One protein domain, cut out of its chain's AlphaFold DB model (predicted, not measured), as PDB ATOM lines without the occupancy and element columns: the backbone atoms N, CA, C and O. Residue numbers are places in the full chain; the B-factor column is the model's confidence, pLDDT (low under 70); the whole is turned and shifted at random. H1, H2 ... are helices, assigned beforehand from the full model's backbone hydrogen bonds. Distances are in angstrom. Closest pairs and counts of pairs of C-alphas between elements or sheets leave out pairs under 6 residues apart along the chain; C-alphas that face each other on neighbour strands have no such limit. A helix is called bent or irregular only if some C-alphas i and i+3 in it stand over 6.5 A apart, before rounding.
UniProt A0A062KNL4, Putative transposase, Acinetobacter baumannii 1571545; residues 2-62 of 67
ATOM      1  N   ASN A   2      45.472 -19.496  12.393       61.22
ATOM      2  CA  ASN A   2      44.404 -20.353  12.952       61.22
ATOM      3  C   ASN A   2      43.054 -20.378  12.210       61.22
ATOM      4  O   ASN A   2      42.384 -21.406  12.172       61.22
ATOM      5  N   SER A   3      42.650 -19.276  11.578       69.00
ATOM      6  CA  SER A   3      41.301 -19.159  11.004       69.00
ATOM      7  C   SER A   3      41.094 -19.992   9.733       69.00
ATOM      8  O   SER A   3      39.973 -20.396   9.441       69.00
ATOM      9  N   LYS A   4      42.167 -20.258   8.971       76.44
ATOM     10  CA  LYS A   4      42.099 -20.993   7.695       76.44
ATOM     11  C   LYS A   4      41.735 -22.460   7.936       76.44
ATOM     12  O   LYS A   4      40.818 -22.969   7.310       76.44
ATOM     13  N   CYS A   5      42.407 -23.097   8.893       78.75
ATOM     14  CA  CYS A   5      42.204 -24.500   9.250       78.75
ATOM     15  C   CYS A   5      40.809 -24.728   9.839       78.75
ATOM     16  O   CYS A   5      40.137 -25.693   9.494       78.75
ATOM     17  N   GLN A   6      40.364 -23.799  10.688       78.56
ATOM     18  CA  GLN A   6      39.034 -23.825  11.284       78.56
ATOM     19  C   GLN A   6      37.931 -23.683  10.226       78.56
ATOM     20  O   GLN A   6      36.983 -24.458  10.241       78.56
ATOM     21  N   GLN A   7      38.065 -22.748   9.278       81.81
ATOM     22  CA  GLN A   7      37.105 -22.614   8.175       81.81
ATOM     23  C   GLN A   7      37.060 -23.872   7.309       81.81
ATOM     24  O   GLN A   7      35.982 -24.398   7.058       81.81
ATOM     25  N   THR A   8      38.220 -24.408   6.920       84.81
ATOM     26  CA  THR A   8      38.281 -25.656   6.146       84.81
ATOM     27  C   THR A   8      37.648 -26.830   6.900       84.81
ATOM     28  O   THR A   8      36.990 -27.656   6.270       84.81
ATOM     29  N   LEU A   9      37.785 -26.897   8.232       83.38
ATOM     30  CA  LEU A   9      37.109 -27.893   9.065       83.38
ATOM     31  C   LEU A   9      35.586 -27.746   9.024       83.38
ATOM     32  O   LEU A   9      34.905 -28.738   8.808       83.38
ATOM     33  N   ILE A  10      35.063 -26.534   9.220       83.88
ATOM     34  CA  ILE A  10      33.616 -26.256   9.249       83.88
ATOM     35  C   ILE A  10      32.978 -26.501   7.875       83.88
ATOM     36  O   ILE A  10      31.837 -26.942   7.764       83.88
ATOM     37  N   GLU A  11      33.705 -26.203   6.804       85.94
ATOM     38  CA  GLU A  11      33.236 -26.443   5.442       85.94
ATOM     39  C   GLU A  11      33.234 -27.942   5.123       85.94
ATOM     40  O   GLU A  11      32.275 -28.454   4.549       85.94
ATOM     41  N   SER A  12      34.261 -28.660   5.590       84.38
ATOM     42  CA  SER A  12      34.367 -30.111   5.437       84.38
ATOM     43  C   SER A  12      33.379 -30.864   6.326       84.38
ATOM     44  O   SER A  12      32.808 -31.848   5.882       84.38
ATOM     45  N   GLU A  13      33.124 -30.443   7.568       84.56
ATOM     46  CA  GLU A  13      32.262 -31.206   8.484       84.56
ATOM     47  C   GLU A  13      30.822 -31.357   7.997       84.56
ATOM     48  O   GLU A  13      30.128 -32.249   8.461       84.56
ATOM     49  N   LYS A  14      30.374 -30.502   7.072       81.69
ATOM     50  CA  LYS A  14      29.057 -30.622   6.435       81.69
ATOM     51  C   LYS A  14      28.999 -31.764   5.420       81.69
ATOM     52  O   LYS A  14      27.915 -32.257   5.131       81.69
ATOM     53  N   ASP A  15      30.153 -32.147   4.886       87.25
ATOM     54  CA  ASP A  15      30.338 -33.247   3.938       87.25
ATOM     55  C   ASP A  15      30.618 -34.579   4.659       87.25
ATOM     56  O   ASP A  15      30.311 -35.654   4.148       87.25
ATOM     57  N   TYR A  16      31.145 -34.522   5.888       86.12
ATOM     58  CA  TYR A  16      31.419 -35.703   6.706       86.12
ATOM     59  C   TYR A  16      30.288 -36.008   7.700       86.12
ATOM     60  O   TYR A  16      29.685 -35.106   8.271       86.12
ATOM     61  N   PRO A  17      30.054 -37.289   8.034       82.75
ATOM     62  CA  PRO A  17      29.022 -37.680   8.998       82.75
ATOM     63  C   PRO A  17      29.354 -37.289  10.449       82.75
ATOM     64  O   PRO A  17      28.562 -37.530  11.359       82.75
ATOM     65  N   SER A  18      30.555 -36.770  10.714       84.38
ATOM     66  CA  SER A  18      31.014 -36.396  12.051       84.38
ATOM     67  C   SER A  18      32.168 -35.399  11.980       84.38
ATOM     68  O   SER A  18      33.097 -35.578  11.190       84.38
ATOM     69  N   THR A  19      32.191 -34.431  12.899       82.19
ATOM     70  CA  THR A  19      33.303 -33.478  13.049       82.19
ATOM     71  C   THR A  19      34.644 -34.195  13.243       82.19
ATOM     72  O   THR A  19      35.655 -33.765  12.701       82.19
ATOM     73  N   TRP A  20      34.670 -35.336  13.944       84.88
ATOM     74  CA  TRP A  20      35.891 -36.134  14.124       84.88
ATOM     75  C   TRP A  20      36.459 -36.660  12.799       84.88
ATOM     76  O   TRP A  20      37.666 -36.587  12.590       84.88
ATOM     77  N   ALA A  21      35.594 -37.118  11.886       86.88
ATOM     78  CA  ALA A  21      36.003 -37.584  10.563       86.88
ATOM     79  C   ALA A  21      36.583 -36.434   9.724       86.88
ATOM     80  O   ALA A  21      37.631 -36.590   9.094       86.88
ATOM     81  N   ALA A  22      35.962 -35.253   9.803       87.88
ATOM     82  CA  ALA A  22      36.474 -34.046   9.163       87.88
ATOM     83  C   ALA A  22      37.838 -33.624   9.735       87.88
ATOM     84  O   ALA A  22      38.748 -33.346   8.958       87.88
ATOM     85  N   ILE A  23      38.018 -33.653  11.066       85.69
ATOM     86  CA  ILE A  23      39.292 -33.352  11.750       85.69
ATOM     87  C   ILE A  23      40.403 -34.284  11.261       85.69
ATOM     88  O   ILE A  23      41.456 -33.806  10.846       85.69
ATOM     89  N   THR A  24      40.174 -35.598  11.239       84.50
ATOM     90  CA  THR A  24      41.173 -36.562  10.744       84.50
ATOM     91  C   THR A  24      41.482 -36.406   9.255       84.50
ATOM     92  O   THR A  24      42.588 -36.715   8.826       84.50
ATOM     93  N   ALA A  25      40.536 -35.903   8.458       84.12
ATOM     94  CA  ALA A  25      40.725 -35.690   7.024       84.12
ATOM     95  C   ALA A  25      41.529 -34.416   6.690       84.12
ATOM     96  O   ALA A  25      42.122 -34.325   5.607       84.12
ATOM     97  N   ILE A  26      41.539 -33.422   7.586       80.19
ATOM     98  CA  ILE A  26      42.280 -32.158   7.424       80.19
ATOM     99  C   ILE A  26      43.591 -32.112   8.216       80.19
ATOM    100  O   ILE A  26      44.490 -31.369   7.824       80.19
ATOM    101  N   ASP A  27      43.718 -32.902   9.284       79.25
ATOM    102  CA  ASP A  27      44.932 -33.046  10.098       79.25
ATOM    103  C   ASP A  27      46.206 -33.221   9.240       79.25
ATOM    104  O   ASP A  27      47.078 -32.342   9.299       79.25
ATOM    105  N   PRO A  28      46.284 -34.207   8.320       74.44
ATOM    106  CA  PRO A  28      47.479 -34.398   7.497       74.44
ATOM    107  C   PRO A  28      47.682 -33.303   6.438       74.44
ATOM    108  O   PRO A  28      48.775 -33.172   5.896       74.44
ATOM    109  N   LYS A  29      46.650 -32.507   6.119       75.25
ATOM    110  CA  LYS A  29      46.718 -31.437   5.103       75.25
ATOM    111  C   LYS A  29      47.248 -30.120   5.666       75.25
ATOM    112  O   LYS A  29      47.785 -29.305   4.924       75.25
ATOM    113  N   ILE A  30      47.048 -29.898   6.962       73.06
ATOM    114  CA  ILE A  30      47.351 -28.642   7.651       73.06
ATOM    115  C   ILE A  30      48.593 -28.783   8.548       73.06
ATOM    116  O   ILE A  30      49.272 -27.790   8.805       73.06
ATOM    117  N   GLY A  31      48.890 -29.992   9.043       72.06
ATOM    118  CA  GLY A  31      49.967 -30.220  10.011       72.06
ATOM    119  C   GLY A  31      49.651 -29.670  11.408       72.06
ATOM    120  O   GLY A  31      50.556 -29.299  12.150       72.06
ATOM    121  N   CYS A  32      48.367 -29.563  11.758       74.88
ATOM    122  CA  CYS A  32      47.903 -29.165  13.088       74.88
ATOM    123  C   CYS A  32      47.315 -30.374  13.802       74.88
ATOM    124  O   CYS A  32      46.512 -31.075  13.204       74.88
ATOM    125  N   THR A  33      47.646 -30.552  15.082       81.44
ATOM    126  CA  THR A  33      47.149 -31.684  15.871       81.44
ATOM    127  C   THR A  33      45.619 -31.676  15.986       81.44
ATOM    128  O   THR A  33      45.007 -30.603  16.102       81.44
ATOM    129  N   PRO A  34      44.979 -32.857  16.048       80.62
ATOM    130  CA  PRO A  34      43.523 -32.961  16.119       80.62
ATOM    131  C   PRO A  34      42.985 -32.359  17.424       80.62
ATOM    132  O   PRO A  34      41.905 -31.771  17.440       80.62
ATOM    133  N   GLU A  35      43.781 -32.422  18.495       84.06
ATOM    134  CA  GLU A  35      43.510 -31.784  19.785       84.06
ATOM    135  C   GLU A  35      43.307 -30.270  19.631       84.06
ATOM    136  O   GLU A  35      42.327 -29.698  20.114       84.06
ATOM    137  N   THR A  36      44.209 -29.627  18.882       82.44
ATOM    138  CA  THR A  36      44.154 -28.193  18.603       82.44
ATOM    139  C   THR A  36      42.878 -27.878  17.835       82.44
ATOM    140  O   THR A  36      42.076 -27.068  18.296       82.44
ATOM    141  N   LEU A  37      42.645 -28.557  16.707       81.75
ATOM    142  CA  LEU A  37      41.465 -28.352  15.854       81.75
ATOM    143  C   LEU A  37      40.154 -28.473  16.632       81.75
ATOM    144  O   LEU A  37      39.257 -27.646  16.461       81.75
ATOM    145  N   ARG A  38      40.075 -29.447  17.538       83.81
ATOM    146  CA  ARG A  38      38.922 -29.648  18.411       83.81
ATOM    147  C   ARG A  38      38.678 -28.413  19.277       83.81
ATOM    148  O   ARG A  38      37.579 -27.868  19.250       83.81
ATOM    149  N   VAL A  39      39.698 -27.913  19.982       84.69
ATOM    150  CA  VAL A  39      39.589 -26.697  20.815       84.69
ATOM    151  C   VAL A  39      39.085 -25.497  20.006       84.69
ATOM    152  O   VAL A  39      38.174 -24.805  20.462       84.69
ATOM    153  N   TRP A  40      39.616 -25.267  18.802       82.25
ATOM    154  CA  TRP A  40      39.147 -24.183  17.925       82.25
ATOM    155  C   TRP A  40      37.689 -24.360  17.515       82.25
ATOM    156  O   TRP A  40      36.928 -23.398  17.552       82.25
ATOM    157  N   TYR A  41      37.288 -25.589  17.197       81.25
ATOM    158  CA  TYR A  41      35.914 -25.913  16.840       81.25
ATOM    159  C   TYR A  41      34.930 -25.633  17.985       81.25
ATOM    160  O   TYR A  41      33.927 -24.950  17.785       81.25
ATOM    161  N   GLN A  42      35.244 -26.038  19.220       82.31
ATOM    162  CA  GLN A  42      34.397 -25.681  20.365       82.31
ATOM    163  C   GLN A  42      34.338 -24.165  20.597       82.31
ATOM    164  O   GLN A  42      33.265 -23.634  20.872       82.31
ATOM    165  N   LYS A  43      35.462 -23.444  20.464       81.56
ATOM    166  CA  LYS A  43      35.465 -21.974  20.588       81.56
ATOM    167  C   LYS A  43      34.678 -21.299  19.469       81.56
ATOM    168  O   LYS A  43      34.135 -20.222  19.686       81.56
ATOM    169  N   TYR A  44      34.631 -21.885  18.277       81.88
ATOM    170  CA  TYR A  44      33.785 -21.416  17.185       81.88
ATOM    171  C   TYR A  44      32.305 -21.576  17.521       81.88
ATOM    172  O   TYR A  44      31.560 -20.609  17.409       81.88
ATOM    173  N   LEU A  45      31.895 -22.756  17.995       80.00
ATOM    174  CA  LEU A  45      30.518 -23.005  18.427       80.00
ATOM    175  C   LEU A  45      30.095 -22.076  19.575       80.00
ATOM    176  O   LEU A  45      28.991 -21.540  19.554       80.00
ATOM    177  N   ASP A  46      30.985 -21.834  20.543       80.00
ATOM    178  CA  ASP A  46      30.747 -20.877  21.634       80.00
ATOM    179  C   ASP A  46      30.613 -19.433  21.119       80.00
ATOM    180  O   ASP A  46      29.719 -18.710  21.554       80.00
ATOM    181  N   GLN A  47      31.445 -19.018  20.156       71.50
ATOM    182  CA  GLN A  47      31.365 -17.687  19.532       71.50
ATOM    183  C   GLN A  47      30.129 -17.503  18.643       71.50
ATOM    184  O   GLN A  47      29.627 -16.389  18.528       71.50
ATOM    185  N   GLN A  48      29.629 -18.576  18.029       69.06
ATOM    186  CA  GLN A  48      28.388 -18.568  17.251       69.06
ATOM    187  C   GLN A  48      27.145 -18.390  18.137       69.06
ATOM    188  O   GLN A  48      26.067 -18.105  17.619       69.06
ATOM    189  N   ASN A  49      27.265 -18.539  19.462       64.81
ATOM    190  CA  ASN A  49      26.152 -18.326  20.373       64.81
ATOM    191  C   ASN A  49      25.950 -16.810  20.637       64.81
ATOM    192  O   ASN A  49      26.784 -16.179  21.296       64.81
ATOM    193  N   PRO A  50      24.834 -16.197  20.190       57.62
ATOM    194  CA  PRO A  50      24.622 -14.741  20.221       57.62
ATOM    195  C   PRO A  50      24.486 -14.138  21.630       57.62
ATOM    196  O   PRO A  50      24.428 -12.915  21.780       57.62
ATOM    197  N   VAL A  51      24.443 -14.974  22.671       58.78
ATOM    198  CA  VAL A  51      24.330 -14.550  24.075       58.78
ATOM    199  C   VAL A  51      25.584 -13.798  24.546       58.78
ATOM    200  O   VAL A  51      25.466 -12.819  25.278       58.78
ATOM    201  N   LYS A  52      26.785 -14.177  24.086       53.50
ATOM    202  CA  LYS A  52      28.039 -13.513  24.501       53.50
ATOM    203  C   LYS A  52      28.331 -12.211  23.757       53.50
ATOM    204  O   LYS A  52      28.938 -11.310  24.330       53.50
ATOM    205  N   ILE A  53      27.890 -12.094  22.504       56.16
ATOM    206  CA  ILE A  53      28.136 -10.905  21.672       56.16
ATOM    207  C   ILE A  53      27.395  -9.677  22.227       56.16
ATOM    208  O   ILE A  53      27.936  -8.574  22.201       56.16
ATOM    209  N   GLN A  54      26.209  -9.871  22.814       54.19
ATOM    210  CA  GLN A  54      25.478  -8.801  23.506       54.19
ATOM    211  C   GLN A  54      26.239  -8.294  24.741       54.19
ATOM    212  O   GLN A  54      26.441  -7.093  24.878       54.19
ATOM    213  N   GLN A  55      26.792  -9.190  25.569       53.28
ATOM    214  CA  GLN A  55      27.516  -8.792  26.785       53.28
ATOM    215  C   GLN A  55      28.775  -7.953  26.502       53.28
ATOM    216  O   GLN A  55      29.093  -7.052  27.274       53.28
ATOM    217  N   ILE A  56      29.479  -8.208  25.392       58.19
ATOM    218  CA  ILE A  56      30.645  -7.402  24.983       58.19
ATOM    219  C   ILE A  56      30.196  -5.999  24.544       58.19
ATOM    220  O   ILE A  56      30.828  -5.009  24.912       58.19
ATOM    221  N   SER A  57      29.069  -5.899  23.832       54.97
ATOM    222  CA  SER A  57      28.491  -4.615  23.418       54.97
ATOM    223  C   SER A  57      28.014  -3.769  24.606       54.97
ATOM    224  O   SER A  57      28.170  -2.547  24.585       54.97
ATOM    225  N   ASP A  58      27.460  -4.391  25.651       54.75
ATOM    226  CA  ASP A  58      27.028  -3.687  26.866       54.75
ATOM    227  C   ASP A  58      28.209  -3.201  27.726       54.75
ATOM    228  O   ASP A  58      28.113  -2.159  28.379       54.75
ATOM    229  N   GLN A  59      29.352  -3.899  27.710       54.97
ATOM    230  CA  GLN A  59      30.545  -3.470  28.455       54.97
ATOM    231  C   GLN A  59      31.320  -2.335  27.769       54.97
ATOM    232  O   GLN A  59      31.880  -1.480  28.457       54.97
ATOM    233  N   GLU A  60      31.326  -2.271  26.435       55.88
ATOM    234  CA  GLU A  60      31.974  -1.184  25.680       55.88
ATOM    235  C   GLU A  60      31.230   0.159  25.843       55.88
ATOM    236  O   GLU A  60      31.847   1.223  25.801       55.88
ATOM    237  N   LYS A  61      29.922   0.129  26.135       53.22
ATOM    238  CA  LYS A  61      29.094   1.324  26.380       53.22
ATOM    239  C   LYS A  61      29.355   2.004  27.733       53.22
ATOM    240  O   LYS A  61      29.045   3.179  27.894       53.22
ATOM    241  N   MET A  62      29.942   1.294  28.700       57.25
ATOM    242  CA  MET A  62      30.234   1.813  30.049       57.25
ATOM    243  C   MET A  62      31.625   2.462  30.173       57.25
ATOM    244  O   MET A  62      31.985   2.957  31.239       57.25
TER     245      MET A  62
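AT A GLANCE: This is residues 2 to 62 of the 67 residues of the protein "Putative transposase" of Acinetobacter baumannii 1571545 (UniProt A0A062KNL4). A small compact head of three crossed helices, H1, H2 and H3, each touching the other two, has a tail: the last residues of H3 lead out of the head, and H4 sticks out beyond them with no helix packed on it. Residues 45 to 62 stand free, and this arm gives the domain its length; the head without it spans 22 by 21 by 16 A. The printed part has 61 residues with four named helices, H1, H2, H3 and H4 in that order along the chain, and no named strand; its class is all helix. The whole is loose, with a radius of gyration of the C-alphas of 14.3 A, and its C-alphas span 46 by 22 by 16 A.

HOW THE PARTS SIT: H1, residues 2 to 13, comes first and touches both H2, residues 19 to 30, and H3, residues 34 to 47. H1 and H2 run opposite ways at a steep tilt of 47 degrees, with 11 pairs of C-alphas within 8 A; their closest C-alphas, those of Glu 13 and Ala 22, are 5.1 A apart. H1 stands about perpendicular to H3, at 87 degrees. H1 touches H3 with residues 5 to 10 alone, and H3 touches H1 with residues 37 to 41 alone; their closest C-alphas, those of Gln 6 and Trp 40, are 6.7 A apart. H2 and H3 touch and run opposite ways at a steep tilt of 60 degrees. H2 touches H3 with residues 23 to 27 alone, and H3 touches H2 with residues 34 to 38 alone; their closest C-alphas, those of Ile 23 and Pro 34, are 6.1 A apart. The helix packing is mostly crossed: of these three touching pairs, 0 are at a shallow tilt. H4, residues 50 to 60, touches no helix. It is close to H3 but not clearly touching it: one pair of C-alphas is within 8 A, those of Gln 47 and Ile 53, 7.8 A apart. The lines of H3 and H4 stand at 70.3 degrees, only just about perpendicular, and their centres are 20.5 A apart. H4 is apart from H1 and from H2. In H1 and H3 every O i to N i+4 pair is within hydrogen-bond range; in H2 6 of 8 are, and in H4 5 of 7.

IN THESE COORDINATES: H1 begins at C-alpha 2, at (44.404, -20.353, 12.952), and measures 16.9 A from first to last C-alpha, Asn 2 to Glu 13. H2 runs from Thr 19 to Ile 30 over 15.8 A. It is irregular, but only just: C-alphas 25 and 28 are 6.9 A apart, and its line is a rough one. H3, the longest helix with 14 residues, runs from Pro 34, with its C-alpha at (43.523, -32.961, 16.119), to Gln 47 over 19.8 A. H4 runs from Pro 50 to Glu 60 over 16.4 A and ends with C-alpha 60 at (31.974, -1.184, 25.680).

THE WHOLE: The two C-alphas farthest apart, those of Pro 28 and Met 62, are 46.0 A apart, and the first and last printed C-alphas, those of Asn 2 and Met 62, are 31.4 A apart. The residues that stand free, 45 to 62, include 45 to 47 of H3 and 50 to 60 of H4. Without them the body has 43 residues and a radius of gyration of 8.8 A. The printed part runs from residue 2 to residue 62 of a full chain of 67 and has no cut. The links from H1 to H2, from H2 to H3 and from H3 to H4 are tight, with 5, 3 and 2 residues between the helices. The mean pLDDT of the printed part is 75.0; the model's confidence is low, under 70, at residues 2 to 3 and 48 to 62, and H4 has a mean of 56.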